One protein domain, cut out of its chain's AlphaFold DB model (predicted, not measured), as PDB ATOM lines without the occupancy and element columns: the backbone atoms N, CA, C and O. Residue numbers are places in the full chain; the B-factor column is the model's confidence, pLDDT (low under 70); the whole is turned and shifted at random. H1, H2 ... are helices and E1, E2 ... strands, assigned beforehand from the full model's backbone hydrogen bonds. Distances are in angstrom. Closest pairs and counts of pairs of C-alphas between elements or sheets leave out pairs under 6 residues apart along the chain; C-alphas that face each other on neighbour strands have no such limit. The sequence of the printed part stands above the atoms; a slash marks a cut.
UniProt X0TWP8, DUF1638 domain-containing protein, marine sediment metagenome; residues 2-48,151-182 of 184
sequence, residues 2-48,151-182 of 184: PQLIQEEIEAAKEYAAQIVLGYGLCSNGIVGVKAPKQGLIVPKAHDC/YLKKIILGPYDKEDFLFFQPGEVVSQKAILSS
ATOM      1  N   PRO A   2      52.386  45.646 -26.181       87.50
ATOM      2  CA  PRO A   2      51.556  46.857 -26.129       87.50
ATOM      3  C   PRO A   2      51.049  47.308 -27.505       87.50
ATOM      4  O   PRO A   2      49.971  47.874 -27.588       87.50
ATOM      5  N   GLN A   3      51.769  46.994 -28.590       93.56
ATOM      6  CA  GLN A   3      51.320  47.251 -29.964       93.56
ATOM      7  C   GLN A   3      50.065  46.450 -30.331       93.56
ATOM      8  O   GLN A   3      49.098  47.044 -30.780       93.56
ATOM      9  N   LEU A   4      50.049  45.138 -30.061       95.06
ATOM     10  CA  LEU A   4      48.881  44.280 -30.318       95.06
ATOM     11  C   LEU A   4      47.660  44.768 -29.534       95.06
ATOM     12  O   LEU A   4      46.548  44.815 -30.035       95.06
ATOM     13  N   ILE A   5      47.885  45.187 -28.291       95.25
ATOM     14  CA  ILE A   5      46.828  45.729 -27.438       95.25
ATOM     15  C   ILE A   5      46.327  47.065 -27.989       95.25
ATOM     16  O   ILE A   5      45.125  47.310 -28.005       95.25
ATOM     17  N   GLN A   6      47.238  47.927 -28.447       97.06
ATOM     18  CA  GLN A   6      46.874  49.188 -29.079       97.06
ATOM     19  C   GLN A   6      46.047  48.954 -30.346       97.06
ATOM     20  O   GLN A   6      45.077  49.671 -30.552       97.06
ATOM     21  N   GLU A   7      46.395  47.962 -31.166       97.19
ATOM     22  CA  GLU A   7      45.642  47.593 -32.372       97.19
ATOM     23  C   GLU A   7      44.199  47.194 -32.030       97.19
ATOM     24  O   GLU A   7      43.263  47.742 -32.614       97.19
ATOM     25  N   GLU A   8      44.005  46.334 -31.023       97.00
ATOM     26  CA  GLU A   8      42.668  45.955 -30.543       97.00
ATOM     27  C   GLU A   8      41.889  47.156 -29.981       97.00
ATOM     28  O   GLU A   8      40.687  47.292 -30.209       97.00
ATOM     29  N   ILE A   9      42.565  48.075 -29.281       97.12
ATOM     30  CA  ILE A   9      41.949  49.307 -28.769       97.12
ATOM     31  C   ILE A   9      41.546  50.245 -29.909       97.12
ATOM     32  O   ILE A   9      40.454  50.809 -29.858       97.12
ATOM     33  N   GLU A  10      42.386  50.432 -30.929       97.25
ATOM     34  CA  GLU A  10      42.045  51.270 -32.085       97.25
ATOM     35  C   GLU A  10      40.887  50.671 -32.889       97.25
ATOM     36  O   GLU A  10      40.031  51.420 -33.352       97.25
ATOM     37  N   ALA A  11      40.798  49.341 -32.997       97.19
ATOM     38  CA  ALA A  11      39.651  48.677 -33.609       97.19
ATOM     39  C   ALA A  11      38.374  48.841 -32.765       97.19
ATOM     40  O   ALA A  11      37.320  49.212 -33.285       97.19
ATOM     41  N   ALA A  12      38.463  48.611 -31.450       97.00
ATOM     42  CA  ALA A  12      37.341  48.756 -30.523       97.00
ATOM     43  C   ALA A  12      36.825  50.195 -30.443       97.00
ATOM     44  O   ALA A  12      35.628  50.433 -30.269       97.00
ATOM     45  N   LYS A  13      37.725  51.167 -30.598       96.12
ATOM     46  CA  LYS A  13      37.433  52.591 -30.468       96.12
ATOM     47  C   LYS A  13      36.339  53.084 -31.413       96.12
ATOM     48  O   LYS A  13      35.641  54.029 -31.048       96.12
ATOM     49  N   GLU A  14      36.183  52.457 -32.577       96.62
ATOM     50  CA  GLU A  14      35.195  52.842 -33.591       96.62
ATOM     51  C   GLU A  14      33.749  52.489 -33.202       96.62
ATOM     52  O   GLU A  14      32.815  53.119 -33.697       96.62
ATOM     53  N   TYR A  15      33.537  51.515 -32.306       97.06
ATOM     54  CA  TYR A  15      32.191  51.054 -31.930       97.06
ATOM     55  C   TYR A  15      31.910  51.058 -30.421       97.06
ATOM     56  O   TYR A  15      30.747  51.055 -30.015       97.06
ATOM     57  N   ALA A  16      32.938  51.047 -29.573       97.06
ATOM     58  CA  ALA A  16      32.781  50.906 -28.132       97.06
ATOM     59  C   ALA A  16      32.629  52.267 -27.438       97.06
ATOM     60  O   ALA A  16      33.519  53.115 -27.503       97.06
ATOM     61  N   ALA A  17      31.538  52.452 -26.691       96.19
ATOM     62  CA  ALA A  17      31.353  53.641 -25.852       96.19
ATOM     63  C   ALA A  17      32.345  53.691 -24.673       96.19
ATOM     64  O   ALA A  17      32.727  54.770 -24.227       96.19
ATOM     65  N   GLN A  18      32.765  52.526 -24.176       96.12
ATOM     66  CA  GLN A  18      33.756  52.360 -23.113       96.12
ATOM     67  C   GLN A  18      34.636  51.154 -23.436       96.12
ATOM     68  O   GLN A  18      34.149  50.167 -23.984       96.12
ATOM     69  N   ILE A  19      35.917  51.228 -23.078       97.56
ATOM     70  CA  ILE A  19      36.873  50.131 -23.256       97.56
ATOM     71  C   ILE A  19      37.462  49.786 -21.891       97.56
ATOM     72  O   ILE A  19      38.029  50.647 -21.214       97.56
ATOM     73  N   VAL A  20      37.317  48.518 -21.506       97.56
ATOM     74  CA  VAL A  20      37.804  47.958 -20.242       97.56
ATOM     75  C   VAL A  20      38.766  46.825 -20.554       97.56
ATOM     76  O   VAL A  20      38.437  45.933 -21.335       97.56
ATOM     77  N   LEU A  21      39.955  46.850 -19.958       95.69
ATOM     78  CA  LEU A  21      40.909  45.760 -20.120       95.69
ATOM     79  C   LEU A  21      40.590  44.601 -19.175       95.69
ATOM     80  O   LEU A  21      40.343  44.790 -17.989       95.69
ATOM     81  N   GLY A  22      40.672  43.380 -19.701       92.62
ATOM     82  CA  GLY A  22      40.550  42.143 -18.925       92.62
ATOM     83  C   GLY A  22      41.855  41.685 -18.265       92.62
ATOM     84  O   GLY A  22      41.977  40.512 -17.937       92.62
ATOM     85  N   TYR A  23      42.858  42.560 -18.151       87.31
ATOM     86  CA  TYR A  23      44.164  42.287 -17.546       87.31
ATOM     87  C   TYR A  23      44.820  43.591 -17.082       87.31
ATOM     88  O   TYR A  23      44.566  44.662 -17.635       87.31
ATOM     89  N   GLY A  24      45.614  43.491 -16.013       91.88
ATOM     90  CA  GLY A  24      46.316  44.611 -15.387       91.88
ATOM     91  C   GLY A  24      47.780  44.678 -15.824       91.88
ATOM     92  O   GLY A  24      48.095  44.647 -17.012       91.88
ATOM     93  N   LEU A  25      48.696  44.734 -14.857       93.50
ATOM     94  CA  LEU A  25      50.133  44.915 -15.096       93.50
ATOM     95  C   LEU A  25      50.883  43.632 -15.512       93.50
ATOM     96  O   LEU A  25      52.108  43.659 -15.590       93.50
ATOM     97  N   CYS A  26      50.196  42.523 -15.804       89.50
ATOM     98  CA  CYS A  26      50.801  41.215 -16.091       89.50
ATOM     99  C   CYS A  26      51.984  41.340 -17.073       89.50
ATOM    100  O   CYS A  26      51.792  41.721 -18.232       89.50
ATOM    101  N   SER A  27      53.211  41.047 -16.626       87.69
ATOM    102  CA  SER A  27      54.441  41.173 -17.436       87.69
ATOM    103  C   SER A  27      54.619  42.534 -18.136       87.69
ATOM    104  O   SER A  27      55.211  42.613 -19.210       87.69
ATOM    105  N   ASN A  28      54.088  43.613 -17.550       93.19
ATOM    106  CA  ASN A  28      54.025  44.960 -18.124       93.19
ATOM    107  C   ASN A  28      53.342  45.032 -19.506       93.19
ATOM    108  O   ASN A  28      53.604  45.965 -20.264       93.19
ATOM    109  N   GLY A  29      52.461  44.083 -19.845       92.06
ATOM    110  CA  GLY A  29      51.879  43.961 -21.186       92.06
ATOM    111  C   GLY A  29      51.198  45.236 -21.695       92.06
ATOM    112  O   GLY A  29      51.330  45.563 -22.872       92.06
ATOM    113  N   ILE A  30      50.545  45.983 -20.795       95.06
ATOM    114  CA  ILE A  30      49.823  47.233 -21.095       95.06
ATOM    115  C   ILE A  30      50.679  48.500 -21.017       95.06
ATOM    116  O   ILE A  30      50.198  49.580 -21.348       95.06
ATOM    117  N   VAL A  31      51.930  48.424 -20.558       96.50
ATOM    118  CA  VAL A  31      52.767  49.622 -20.419       96.50
ATOM    119  C   VAL A  31      53.080  50.187 -21.806       96.50
ATOM    120  O   VAL A  31      53.593  49.484 -22.675       96.50
ATOM    121  N   GLY A  32      52.774  51.469 -22.008       96.88
ATOM    122  CA  GLY A  32      52.893  52.148 -23.298       96.88
ATOM    123  C   GLY A  32      51.599  52.194 -24.117       96.88
ATOM    124  O   GLY A  32      51.565  52.901 -25.121       96.88
ATOM    125  N   VAL A  33      50.533  51.506 -23.689       97.38
ATOM    126  CA  VAL A  33      49.204  51.636 -24.303       97.38
ATOM    127  C   VAL A  33      48.675  53.052 -24.088       97.38
ATOM    128  O   VAL A  33      48.760  53.595 -22.986       97.38
ATOM    129  N   LYS A  34      48.123  53.652 -25.141       98.12
ATOM    130  CA  LYS A  34      47.550  54.997 -25.134       98.12
ATOM    131  C   LYS A  34      46.028  54.930 -25.128       98.12
ATOM    132  O   LYS A  34      45.422  54.280 -25.978       98.12
ATOM    133  N   ALA A  35      45.416  55.652 -24.195       98.06
ATOM    134  CA  ALA A  35      43.971  55.709 -24.060       98.06
ATOM    135  C   ALA A  35      43.312  56.418 -25.267       98.06
ATOM    136  O   ALA A  35      43.768  57.497 -25.675       98.06
ATOM    137  N   PRO A  36      42.233  55.845 -25.834       97.75
ATOM    138  CA  PRO A  36      41.507  56.414 -26.967       97.75
ATOM    139  C   PRO A  36      40.613  57.589 -26.533       97.75
ATOM    140  O   PRO A  36      40.621  58.013 -25.379       97.75
ATOM    141  N   LYS A  37      39.822  58.142 -27.461       96.94
ATOM    142  CA  LYS A  37      38.994  59.345 -27.226       96.94
ATOM    143  C   LYS A  37      37.958  59.186 -26.105       96.94
ATOM    144  O   LYS A  37      37.605  60.176 -25.478       96.94
ATOM    145  N   GLN A  38      37.486  57.970 -25.868       96.75
ATOM    146  CA  GLN A  38      36.545  57.609 -24.806       96.75
ATOM    147  C   GLN A  38      37.233  57.223 -23.483       96.75
ATOM    148  O   GLN A  38      36.557  56.865 -22.522       96.75
ATOM    149  N   GLY A  39      38.566  57.311 -23.416       97.94
ATOM    150  CA  GLY A  39      39.361  56.856 -22.277       97.94
ATOM    151  C   GLY A  39      39.566  55.339 -22.252       97.94
ATOM    152  O   GLY A  39      39.113  54.613 -23.138       97.94
ATOM    153  N   LEU A  40      40.291  54.868 -21.238       98.12
ATOM    154  CA  LEU A  40      40.601  53.453 -21.031       98.12
ATOM    155  C   LEU A  40      40.461  53.089 -19.552       98.12
ATOM    156  O   LEU A  40      41.045  53.747 -18.689       98.12
ATOM    157  N   ILE A  41      39.705  52.031 -19.268       98.06
ATOM    158  CA  ILE A  41      39.501  51.514 -17.914       98.06
ATOM    159  C   ILE A  41      40.402  50.296 -17.724       98.06
ATOM    160  O   ILE A  41      40.365  49.351 -18.514       98.06
ATOM    161  N   VAL A  42      41.224  50.318 -16.679       97.19
ATOM    162  CA  VAL A  42      42.210  49.268 -16.401       97.19
ATOM    163  C   VAL A  42      41.999  48.740 -14.985       97.19
ATOM    164  O   VAL A  42      41.935  49.545 -14.054       97.19
ATOM    165  N   PRO A  43      41.907  47.419 -14.783       96.00
ATOM    166  CA  PRO A  43      41.803  46.849 -13.452       96.00
ATOM    167  C   PRO A  43      43.093  47.078 -12.661       96.00
ATOM    168  O   PRO A  43      44.204  46.904 -13.172       96.00
ATOM    169  N   LYS A  44      42.948  47.433 -11.387       94.94
ATOM    170  CA  LYS A  44      44.044  47.461 -10.421       94.94
ATOM    171  C   LYS A  44      44.435  46.035 -10.055       94.94
ATOM    172  O   LYS A  44      43.909  45.449  -9.115       94.94
ATOM    173  N   ALA A  45      45.368  45.485 -10.818       94.12
ATOM    174  CA  ALA A  45      45.908  44.156 -10.589       94.12
ATOM    175  C   ALA A  45      47.376  44.082 -11.021       94.12
ATOM    176  O   ALA A  45      47.736  44.571 -12.098       94.12
ATOM    177  N   HIS A  46      48.209  43.425 -10.208       91.00
ATOM    178  CA  HIS A  46      49.572  43.060 -10.604       91.00
ATOM    179  C   HIS A  46      49.551  42.012 -11.718       91.00
ATOM    180  O   HIS A  46      50.250  42.144 -12.721       91.00
ATOM    181  N   ASP A  47      48.713  40.993 -11.537       92.38
ATOM    182  CA  ASP A  47      48.533  39.890 -12.464       92.38
ATOM    183  C   ASP A  47      47.091  39.330 -12.428       92.38
ATOM    184  O   ASP A  47      46.238  39.786 -11.656       92.38
ATOM    185  N   CYS A  48      46.815  38.318 -13.258       92.62
ATOM    186  CA  CYS A  48      45.498  37.683 -13.350       92.62
ATOM    187  C   CYS A  48      45.068  36.928 -12.078       92.62
ATOM    188  O   CYS A  48      43.880  36.632 -11.944       92.62
ATOM    189  N   TYR A 151      35.428  40.010  -9.023       94.88
ATOM    190  CA  TYR A 151      36.227  40.922  -9.833       94.88
ATOM    191  C   TYR A 151      35.994  40.716 -11.331       94.88
ATOM    192  O   TYR A 151      35.809  41.676 -12.073       94.88
ATOM    193  N   LEU A 152      35.929  39.457 -11.784       93.94
ATOM    194  CA  LEU A 152      35.625  39.140 -13.180       93.94
ATOM    195  C   LEU A 152      34.233  39.652 -13.580       93.94
ATOM    196  O   LEU A 152      34.070  40.230 -14.652       93.94
ATOM    197  N   LYS A 153      33.237  39.502 -12.698       94.94
ATOM    198  CA  LYS A 153      31.899  40.075 -12.901       94.94
ATOM    199  C   LYS A 153      31.963  41.595 -13.019       94.94
ATOM    200  O   LYS A 153      31.332  42.124 -13.925       94.94
ATOM    201  N   LYS A 154      32.748  42.283 -12.179       95.81
ATOM    202  CA  LYS A 154      32.949  43.737 -12.291       95.81
ATOM    203  C   LYS A 154      33.613  44.136 -13.609       95.81
ATOM    204  O   LYS A 154      33.169  45.101 -14.210       95.81
ATOM    205  N   ILE A 155      34.619  43.400 -14.091       95.88
ATOM    206  CA  ILE A 155      35.261  43.677 -15.393       95.88
ATOM    207  C   ILE A 155      34.240  43.611 -16.538       95.88
ATOM    208  O   ILE A 155      34.296  44.430 -17.450       95.88
ATOM    209  N   ILE A 156      33.315  42.646 -16.501       95.50
ATOM    210  CA  ILE A 156      32.353  42.409 -17.591       95.50
ATOM    211  C   ILE A 156      31.119  43.316 -17.487       95.50
ATOM    212  O   ILE A 156      30.620  43.802 -18.499       95.50
ATOM    213  N   LEU A 157      30.585  43.494 -16.277       96.12
ATOM    214  CA  LEU A 157      29.263  44.090 -16.040       96.12
ATOM    215  C   LEU A 157      29.329  45.461 -15.357       96.12
ATOM    216  O   LEU A 157      28.312  46.146 -15.257       96.12
ATOM    217  N   GLY A 158      30.497  45.853 -14.852       95.19
ATOM    218  CA  GLY A 158      30.620  46.941 -13.893       95.19
ATOM    219  C   GLY A 158      29.993  46.608 -12.523       95.19
ATOM    220  O   GLY A 158      29.647  45.456 -12.245       95.19
ATOM    221  N   PRO A 159      29.843  47.613 -11.643       95.38
ATOM    222  CA  PRO A 159      30.310  48.985 -11.830       95.38
ATOM    223  C   PRO A 159      31.844  49.071 -11.856       95.38
ATOM    224  O   PRO A 159      32.530  48.313 -11.174       95.38
ATOM    225  N   TYR A 160      32.370  50.019 -12.633       96.06
ATOM    226  CA  TYR A 160      33.793  50.361 -12.629       96.06
ATOM    227  C   TYR A 160      34.010  51.463 -11.593       96.06
ATOM    228  O   TYR A 160      33.814  52.646 -11.868       96.06
ATOM    229  N   ASP A 161      34.324  51.071 -10.366       94.69
ATOM    230  CA  ASP A 161      34.602  51.995  -9.270       94.69
ATOM    231  C   ASP A 161      36.109  52.304  -9.158       94.69
ATOM    232  O   ASP A 161      36.962  51.597  -9.694       94.69
ATOM    233  N   LYS A 162      36.457  53.403  -8.477       94.12
ATOM    234  CA  LYS A 162      37.863  53.807  -8.280       94.12
ATOM    235  C   LYS A 162      38.612  52.932  -7.276       94.12
ATOM    236  O   LYS A 162      39.820  53.118  -7.125       94.12
ATOM    237  N   GLU A 163      37.921  52.060  -6.546       92.38
ATOM    238  CA  GLU A 163      38.559  51.126  -5.621       92.38
ATOM    239  C   GLU A 163      39.303  50.072  -6.435       92.38
ATOM    240  O   GLU A 163      40.514  49.937  -6.268       92.38
ATOM    241  N   ASP A 164      38.624  49.471  -7.414       94.25
ATOM    242  CA  ASP A 164      39.155  48.373  -8.220       94.25
ATOM    243  C   ASP A 164      39.709  48.791  -9.589       94.25
ATOM    244  O   ASP A 164      40.483  48.035 -10.171       94.25
ATOM    245  N   PHE A 165      39.377  49.975 -10.118       96.56
ATOM    246  CA  PHE A 165      39.772  50.378 -11.475       96.56
ATOM    247  C   PHE A 165      40.508  51.719 -11.538       96.56
ATOM    248  O   PHE A 165      40.288  52.642 -10.748       96.56
ATOM    249  N   LEU A 166      41.384  51.827 -12.534       97.00
ATOM    250  CA  LEU A 166      42.028  53.054 -12.987       97.00
ATOM    251  C   LEU A 166      41.357  53.563 -14.258       97.00
ATOM    252  O   LEU A 166      40.938  52.784 -15.113       97.00
ATOM    253  N   PHE A 167      41.318  54.885 -14.393       97.88
ATOM    254  CA  PHE A 167      40.692  55.581 -15.510       97.88
ATOM    255  C   PHE A 167      41.734  56.452 -16.194       97.88
ATOM    256  O   PHE A 167      42.089  57.507 -15.669       97.88
ATOM    257  N   PHE A 168      42.199  56.014 -17.358       98.00
ATOM    258  CA  PHE A 168      43.106  56.789 -18.192       98.00
ATOM    259  C   PHE A 168      42.298  57.689 -19.126       98.00
ATOM    260  O   PHE A 168      41.438  57.223 -19.880       98.00
ATOM    261  N   GLN A 169      42.563  58.989 -19.049       98.06
ATOM    262  CA  GLN A 169      41.940  60.016 -19.874       98.06
ATOM    263  C   GLN A 169      42.452  59.958 -21.316       98.06
ATOM    264  O   GLN A 169      43.537  59.430 -21.571       98.06
ATOM    265  N   PRO A 170      41.708  60.522 -22.283       98.12
ATOM    266  CA  PRO A 170      42.105  60.493 -23.683       98.12
ATOM    267  C   PRO A 170      43.528  60.996 -23.915       98.12
ATOM    268  O   PRO A 170      43.885  62.117 -23.555       98.12
ATOM    269  N   GLY A 171      44.337  60.161 -24.563       97.62
ATOM    270  CA  GLY A 171      45.726  60.461 -24.879       97.62
ATOM    271  C   GLY A 171      46.738  60.181 -23.767       97.62
ATOM    272  O   GLY A 171      47.935  60.226 -24.062       97.62
ATOM    273  N   GLU A 172      46.302  59.848 -22.549       98.12
ATOM    274  CA  GLU A 172      47.200  59.363 -21.500       98.12
ATOM    275  C   GLU A 172      47.818  58.021 -21.889       98.12
ATOM    276  O   GLU A 172      47.202  57.196 -22.569       98.12
ATOM    277  N   VAL A 173      49.057  57.810 -21.450       97.88
ATOM    278  CA  VAL A 173      49.809  56.581 -21.698       97.88
ATOM    279  C   VAL A 173      49.933  55.811 -20.394       97.88
ATOM    280  O   VAL A 173      50.378  56.349 -19.377       97.88
ATOM    281  N   VAL A 174      49.569  54.534 -20.435       96.94
ATOM    282  CA  VAL A 174      49.686  53.631 -19.297       96.94
ATOM    283  C   VAL A 174      51.159  53.479 -18.928       96.94
ATOM    284  O   VAL A 174      51.987  53.063 -19.741       96.94
ATOM    285  N   SER A 175      51.490  53.795 -17.677       96.00
ATOM    286  CA  SER A 175      52.830  53.609 -17.122       96.00
ATOM    287  C   SER A 175      52.807  52.596 -15.987       96.00
ATOM    288  O   SER A 175      51.830  52.499 -15.242       96.00
ATOM    289  N   GLN A 176      53.918  51.879 -15.814       95.38
ATOM    290  CA  GLN A 176      54.077  50.942 -14.703       95.38
ATOM    291  C   GLN A 176      53.870  51.642 -13.350       95.38
ATOM    292  O   GLN A 176      53.150  51.140 -12.492       95.38
ATOM    293  N   LYS A 177      54.446  52.842 -13.188       95.12
ATOM    294  CA  LYS A 177      54.345  53.639 -11.958       95.12
ATOM    295  C   LYS A 177      52.899  53.975 -11.600       95.12
ATOM    296  O   LYS A 177      52.543  53.867 -10.432       95.12
ATOM    297  N   ALA A 178      52.084  54.373 -12.579       92.56
ATOM    298  CA  ALA A 178      50.682  54.712 -12.341       92.56
ATOM    299  C   ALA A 178      49.894  53.529 -11.763       92.56
ATOM    300  O   ALA A 178      49.087  53.722 -10.859       92.56
ATOM    301  N   ILE A 179      50.165  52.312 -12.243       92.50
ATOM    302  CA  ILE A 179      49.480  51.115 -11.756       92.50
ATOM    303  C   ILE A 179      50.018  50.700 -10.391       92.50
ATOM    304  O   ILE A 179      49.230  50.563  -9.463       92.50
ATOM    305  N   LEU A 180      51.339  50.573 -10.231       92.19
ATOM    306  CA  LEU A 180      51.935  50.152  -8.958       92.19
ATOM    307  C   LEU A 180      51.549  51.078  -7.798       92.19
ATOM    308  O   LEU A 180      51.138  50.591  -6.757       92.19
ATOM    309  N   SER A 181      51.553  52.398  -8.015       91.75
ATOM    310  CA  SER A 181      51.182  53.374  -6.971       91.75
ATOM    311  C   SER A 181      49.703  53.305  -6.562       91.75
ATOM    312  O   SER A 181      49.296  53.980  -5.625       91.75
ATOM    313  N   SER A 182      48.875  52.567  -7.307       87.50
ATOM    314  CA  SER A 182      47.457  52.360  -6.994       87.50
ATOM    315  C   SER A 182      47.178  51.048  -6.258       87.50
ATOM    316  O   SER A 182      46.037  50.822  -5.856       87.50
TER     317      SER A 182
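AT A GLANCE: This is residues 2 to 48 and 151 to 182 of the 184 residues of the protein "DUF1638 domain-containing protein" of marine sediment metagenome (UniProt X0TWP8). A short ribbon of two antiparallel strands, E1 and E2, lies near the middle of a rounded body rich in loops, with three separate helices set round it. The printed part has 79 residues, in the order H1 E1 H2 E2 H3; its class is mixed, with under half of the residues in named elements. It is compact, with a radius of gyration of the C-alphas of 11.5 A and spans of 28 by 25 by 19 A.

HOW THE PARTS SIT: H1, residues 2 to 13, touches no helix. E1, residues 40 to 43, and E2, residues 165 to 168, are antiparallel neighbours at 154 degrees; N 166 and O 42 are within hydrogen-bond range at 2.8 A. The closest C-alphas of E1 and H2, residues 151 to 157, are those of Pro 43 and Ile 155, 7.5 A apart. The closest of E2 and H3, residues 176 to 180, are those of Leu 166 and Ile 179, 7.8 A apart. In H1, H2 and H3 every O i to N i+4 pair is within hydrogen-bond range.

IN THESE COORDINATES: H1 runs 15.8 A from C-alpha 2 at (51.556, 46.857, -26.129). E1 measures 10.1 A, and H3 ends at C-alpha 180, (51.935, 50.152, -8.958).

THE WHOLE: Residues 49 to 150 are not printed, and C-alphas 48 and 151 are 10.4 A apart across the cut. H1 to E1 is a long link. No printed residue is under 70 in pLDDT.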